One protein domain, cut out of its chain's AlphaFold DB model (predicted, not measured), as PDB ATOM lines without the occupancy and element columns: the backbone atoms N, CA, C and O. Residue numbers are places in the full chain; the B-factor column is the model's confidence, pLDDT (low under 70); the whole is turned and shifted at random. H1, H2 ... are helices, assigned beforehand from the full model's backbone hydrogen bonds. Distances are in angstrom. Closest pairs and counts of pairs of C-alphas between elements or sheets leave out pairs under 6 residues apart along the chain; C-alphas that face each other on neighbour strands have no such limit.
ATOM      1  N   GLU A   2     -55.410  42.596 -35.441       95.75
ATOM      2  CA  GLU A   2     -55.900  42.977 -34.102       95.75
ATOM      3  C   GLU A   2     -54.799  43.486 -33.159       95.75
ATOM      4  O   GLU A   2     -54.906  44.600 -32.661       95.75
ATOM      5  N   GLN A   3     -53.697  42.740 -33.014       97.31
ATOM      6  CA  GLN A   3     -52.542  43.165 -32.205       97.31
ATOM      7  C   GLN A   3     -52.015  44.554 -32.600       97.31
ATOM      8  O   GLN A   3     -51.721  45.373 -31.737       97.31
ATOM      9  N   VAL A   4     -51.945  44.843 -33.906       96.94
ATOM     10  CA  VAL A   4     -51.463  46.131 -34.432       96.94
ATOM     11  C   VAL A   4     -52.427  47.261 -34.063       96.94
ATOM     12  O   VAL A   4     -51.984  48.329 -33.662       96.94
ATOM     13  N   VAL A   5     -53.739  47.023 -34.151       97.75
ATOM     14  CA  VAL A   5     -54.760  48.002 -33.746       97.75
ATOM     15  C   VAL A   5     -54.696  48.261 -32.242       97.75
ATOM     16  O   VAL A   5     -54.675  49.414 -31.837       97.75
ATOM     17  N   ALA A   6     -54.608  47.213 -31.421       98.00
ATOM     18  CA  ALA A   6     -54.529  47.349 -29.967       98.00
ATOM     19  C   ALA A   6     -53.259  48.088 -29.507       98.00
ATOM     20  O   ALA A   6     -53.303  48.846 -28.543       98.00
ATOM     21  N   ALA A   7     -52.141  47.892 -30.211       97.94
ATOM     22  CA  ALA A   7     -50.868  48.547 -29.915       97.94
ATOM     23  C   ALA A   7     -50.766  49.994 -30.438       97.94
ATOM     24  O   ALA A   7     -49.780  50.670 -30.151       97.94
ATOM     25  N   THR A   8     -51.746  50.481 -31.208       97.75
ATOM     26  CA  THR A   8     -51.676  51.797 -31.862       97.75
ATOM     27  C   THR A   8     -52.771  52.723 -31.344       97.75
ATOM     28  O   THR A   8     -53.954  52.414 -31.414       97.75
ATOM     29  N   GLY A   9     -52.384  53.908 -30.866       97.62
ATOM     30  CA  GLY A   9     -53.300  54.872 -30.239       97.62
ATOM     31  C   GLY A   9     -54.225  55.640 -31.195       97.62
ATOM     32  O   GLY A   9     -54.910  56.564 -30.763       97.62
ATOM     33  N   TRP A  10     -54.234  55.310 -32.487       97.50
ATOM     34  CA  TRP A  10     -55.057  55.963 -33.506       97.50
ATOM     35  C   TRP A  10     -55.598  54.952 -34.519       97.50
ATOM     36  O   TRP A  10     -55.085  53.841 -34.659       97.50
ATOM     37  N   ALA A  11     -56.645  55.342 -35.251       97.06
ATOM     38  CA  ALA A  11     -57.274  54.478 -36.243       97.06
ATOM     39  C   ALA A  11     -56.302  54.124 -37.382       97.06
ATOM     40  O   ALA A  11     -55.745  55.005 -38.040       97.06
ATOM     41  N   ILE A  12     -56.141  52.826 -37.644       96.88
ATOM     42  CA  ILE A  12     -55.255  52.315 -38.692       96.88
ATOM     43  C   ILE A  12     -56.062  51.981 -39.940       96.88
ATOM     44  O   ILE A  12     -57.028  51.218 -39.893       96.88
ATOM     45  N   ARG A  13     -55.608  52.495 -41.083       97.25
ATOM     46  CA  ARG A  13     -56.038  52.021 -42.399       97.25
ATOM     47  C   ARG A  13     -55.034  50.996 -42.894       97.25
ATOM     48  O   ARG A  13     -53.835  51.257 -42.900       97.25
ATOM     49  N   PHE A  14     -55.526  49.845 -43.323       97.00
ATOM     50  CA  PHE A  14     -54.685  48.822 -43.925       97.00
ATOM     51  C   PHE A  14     -54.780  48.882 -45.447       97.00
ATOM     52  O   PHE A  14     -55.837  49.209 -45.982       97.00
ATOM     53  N   ALA A  15     -53.691  48.522 -46.125       97.56
ATOM     54  CA  ALA A  15     -53.727  48.223 -47.551       97.56
ATOM     55  C   ALA A  15     -54.640  47.018 -47.834       97.56
ATOM     56  O   ALA A  15     -54.823  46.153 -46.964       97.56
ATOM     57  N   ASP A  16     -55.151  46.942 -49.065       97.06
ATOM     58  CA  ASP A  16     -56.024  45.854 -49.524       97.06
ATOM     59  C   ASP A  16     -55.353  44.486 -49.338       97.06
ATOM     60  O   ASP A  16     -55.960  43.539 -48.833       97.06
ATOM     61  N   LYS A  17     -54.052  44.412 -49.645       97.19
ATOM     62  CA  LYS A  17     -53.191  43.264 -49.356       97.19
ATOM     63  C   LYS A  17     -52.104  43.679 -48.367       97.19
ATOM     64  O   LYS A  17     -51.317  44.576 -48.644       97.19
ATOM     65  N   VAL A  18     -52.061  43.007 -47.219       96.25
ATOM     66  CA  VAL A  18     -50.964  43.131 -46.251       96.25
ATOM     67  C   VAL A  18     -50.130  41.869 -46.368       96.25
ATOM     68  O   VAL A  18     -50.636  40.780 -46.109       96.25
ATOM     69  N   GLU A  19     -48.889  42.022 -46.809       97.06
ATOM     70  CA  GLU A  19     -47.948  40.914 -46.931       97.06
ATOM     71  C   GLU A  19     -47.248  40.642 -45.598       97.06
ATOM     72  O   GLU A  19     -47.278  41.464 -44.678       97.06
ATOM     73  N   HIS A  20     -46.644  39.463 -45.490       96.31
ATOM     74  CA  HIS A  20     -45.817  39.102 -44.351       96.31
ATOM     75  C   HIS A  20     -44.367  39.475 -44.638       96.31
ATOM     76  O   HIS A  20     -43.886  39.286 -45.754       96.31
ATOM     77  N   THR A  21     -43.673  39.981 -43.622       97.12
ATOM     78  CA  THR A  21     -42.222  40.145 -43.681       97.12
ATOM     79  C   THR A  21     -41.582  38.783 -43.938       97.12
ATOM     80  O   THR A  21     -41.939  37.807 -43.277       97.12
ATOM     81  N   ALA A  22     -40.672  38.716 -44.909       97.56
ATOM     82  CA  ALA A  22     -39.930  37.498 -45.199       97.56
ATOM     83  C   ALA A  22     -39.047  37.098 -44.007       97.56
ATOM     84  O   ALA A  22     -38.624  37.949 -43.220       97.56
ATOM     85  N   GLU A  23     -38.764  35.802 -43.889       97.88
ATOM     86  CA  GLU A  23     -37.753  35.327 -42.949       97.88
ATOM     87  C   GLU A  23     -36.373  35.881 -43.335       97.88
ATOM     88  O   GLU A  23     -36.093  36.052 -44.527       97.88
ATOM     89  N   PRO A  24     -35.511  36.176 -42.349       97.94
ATOM     90  CA  PRO A  24     -34.149  36.589 -42.633       97.94
ATOM     91  C   PRO A  24     -33.378  35.444 -43.289       97.94
ATOM     92  O   PRO A  24     -33.589  34.266 -42.997       97.94
ATOM     93  N   THR A  25     -32.442  35.802 -44.152       98.50
ATOM     94  CA  THR A  25     -31.519  34.850 -44.765       98.50
ATOM     95  C   THR A  25     -30.446  34.394 -43.773       98.50
ATOM     96  O   THR A  25     -30.130  35.081 -42.797       98.50
ATOM     97  N   ASP A  26     -29.804  33.260 -44.062       98.44
ATOM     98  CA  ASP A  26     -28.684  32.751 -43.255       98.44
ATOM     99  C   ASP A  26     -27.512  33.746 -43.180       98.44
ATOM    100  O   ASP A  26     -26.843  33.869 -42.149       98.44
ATOM    101  N   ILE A  27     -27.270  34.491 -44.265       98.50
ATOM    102  CA  ILE A  27     -26.210  35.505 -44.325       98.50
ATOM    103  C   ILE A  27     -26.550  36.678 -43.398       98.50
ATOM    104  O   ILE A  27     -25.692  37.124 -42.643       98.50
ATOM    105  N   GLU A  28     -27.797  37.151 -43.400       98.50
ATOM    106  CA  GLU A  28     -28.235  38.222 -42.495       98.50
ATOM    107  C   GLU A  28     -28.162  37.781 -41.030       98.50
ATOM    108  O   GLU A  28     -27.636  38.513 -40.192       98.50
ATOM    109  N   LEU A  29     -28.624  36.567 -40.715       98.19
ATOM    110  CA  LEU A  29     -28.566  36.033 -39.354       98.19
ATOM    111  C   LEU A  29     -27.130  35.867 -38.849       98.19
ATOM    112  O   LEU A  29     -26.840  36.235 -37.712       98.19
ATOM    113  N   SER A  30     -26.235  35.307 -39.667       98.12
ATOM    114  CA  SER A  30     -24.825  35.139 -39.293       98.12
ATOM    115  C   SER A  30     -24.129  36.487 -39.102       98.12
ATOM    116  O   SER A  30     -23.503  36.700 -38.066       98.12
ATOM    117  N   ALA A  31     -24.334  37.437 -40.019       98.19
ATOM    118  CA  ALA A  31     -23.766  38.776 -39.905       98.19
ATOM    119  C   ALA A  31     -24.227  39.509 -38.632       98.19
ATOM    120  O   ALA A  31     -23.411  40.146 -37.961       98.19
ATOM    121  N   LEU A  32     -25.515  39.415 -38.276       97.31
ATOM    122  CA  LEU A  32     -26.050  40.042 -37.063       97.31
ATOM    123  C   LEU A  32     -25.473  39.418 -35.787       97.31
ATOM    124  O   LEU A  32     -25.081  40.152 -34.883       97.31
ATOM    125  N   ARG A  33     -25.359  38.087 -35.730       96.31
ATOM    126  CA  ARG A  33     -24.782  37.375 -34.577       96.31
ATOM    127  C   ARG A  33     -23.293  37.670 -34.402       96.31
ATOM    128  O   ARG A  33     -22.838  37.906 -33.286       96.31
ATOM    129  N   ASP A  34     -22.537  37.736 -35.496       96.88
ATOM    130  CA  ASP A  34     -21.116  38.094 -35.458       96.88
ATOM    131  C   ASP A  34     -20.903  39.545 -35.001       96.88
ATOM    132  O   ASP A  34     -19.934  39.868 -34.304       96.88
ATOM    133  N   LEU A  35     -21.798  40.453 -35.401       95.69
ATOM    134  CA  LEU A  35     -21.785  41.836 -34.937       95.69
ATOM    135  C   LEU A  35     -22.114  41.931 -33.443       95.69
ATOM    136  O   LEU A  35     -21.396  42.614 -32.709       95.69
ATOM    137  N   GLU A  36     -23.158  41.238 -32.996       95.44
ATOM    138  CA  GLU A  36     -23.547  41.163 -31.588       95.44
ATOM    139  C   GLU A  36     -22.389  40.640 -30.730       95.44
ATOM    140  O   GLU A  36     -21.998  41.297 -29.769       95.44
ATOM    141  N   ALA A  37     -21.764  39.523 -31.120       94.94
ATOM    142  CA  ALA A  37     -20.671  38.914 -30.367       94.94
ATOM    143  C   ALA A  37     -19.478  39.868 -30.197       94.94
ATOM    144  O   ALA A  37     -18.931  40.006 -29.102       94.94
ATOM    145  N   ARG A  38     -19.088  40.585 -31.260       95.81
ATOM    146  CA  ARG A  38     -18.010  41.585 -31.178       95.81
ATOM    147  C   ARG A  38     -18.382  42.774 -30.297       95.81
ATOM    148  O   ARG A  38     -17.515  43.308 -29.610       95.81
ATOM    149  N   THR A  39     -19.651  43.168 -30.307       94.56
ATOM    150  CA  THR A  39     -20.164  44.258 -29.471       94.56
ATOM    151  C   THR A  39     -20.152  43.841 -28.000       94.56
ATOM    152  O   THR A  39     -19.577  44.539 -27.173       94.56
ATOM    153  N   ALA A  40     -20.668  42.654 -27.684       94.06
ATOM    154  CA  ALA A  40     -20.656  42.089 -26.338       94.06
ATOM    155  C   ALA A  40     -19.231  42.031 -25.756       94.06
ATOM    156  O   ALA A  40     -18.991  42.503 -24.645       94.06
ATOM    157  N   LEU A  41     -18.253  41.575 -26.552       93.38
ATOM    158  CA  LEU A  41     -16.838  41.560 -26.165       93.38
ATOM    159  C   LEU A  41     -16.274  42.960 -25.888       93.38
ATOM    160  O   LEU A  41     -15.554  43.143 -24.909       93.38
ATOM    161  N   ALA A  42     -16.591  43.948 -26.729       94.38
ATOM    162  CA  ALA A  42     -16.114  45.319 -26.554       94.38
ATOM    163  C   ALA A  42     -16.717  46.005 -25.314       94.38
ATOM    164  O   ALA A  42     -16.065  46.848 -24.700       94.38
ATOM    165  N   HIS A  43     -17.945  45.633 -24.946       93.88
ATOM    166  CA  HIS A  43     -18.693  46.230 -23.841       93.88
ATOM    167  C   HIS A  43     -18.661  45.408 -22.541       93.88
ATOM    168  O   HIS A  43     -19.202  45.854 -21.533       93.88
ATOM    169  N   GLY A  44     -18.015  44.237 -22.532       90.06
ATOM    170  CA  GLY A  44     -17.983  43.344 -21.370       90.06
ATOM    171  C   GLY A  44     -19.351  42.753 -21.006       90.06
ATOM    172  O   GLY A  44     -19.578  42.438 -19.842       90.06
TER     173      GLY A  44
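AT A GLANCE: This is residues 2 to 44 of the 50 residues of the protein "CoA-transferase subunit beta" of Pseudomonas helleri (UniProt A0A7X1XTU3). A long helix, H2, forms one arm of a flat, open U; residues 17 to 25 make its base, and residues 7 to 16 fold back as the other arm, with the short helix H1 beside it. The 43 printed residues hold two named helices, H1 then H2, and no named strand; the class is all helix. The whole is extended, with a radius of gyration of the C-alphas of 17.6 A and spans of 44 by 24 by 12 A.

HOW THE PARTS SIT: H2, residues 26 to 43, and H1, residues 2 to 6, are apart. Residues 14 to 44 stand free, as do residues 6 to 11. In both helices every O i to N i+4 pair is within hydrogen-bond range.

IN THESE COORDINATES: H2 measures 25.7 A, from C-alpha 26 at (-28.684, 32.751, -43.255) to C-alpha 43 at (-18.693, 46.230, -23.841). H1 measures 6.2 A and begins with C-alpha 2 at (-55.900, 42.977, -34.102).

THE WHOLE: The C-alphas farthest apart, those of Asp 16 and Gly 44, are 47.4 A apart. The link from H1 to H2, 19 residues, is long. The printed part has no cut, and no printed residue is under 70 in pLDDT.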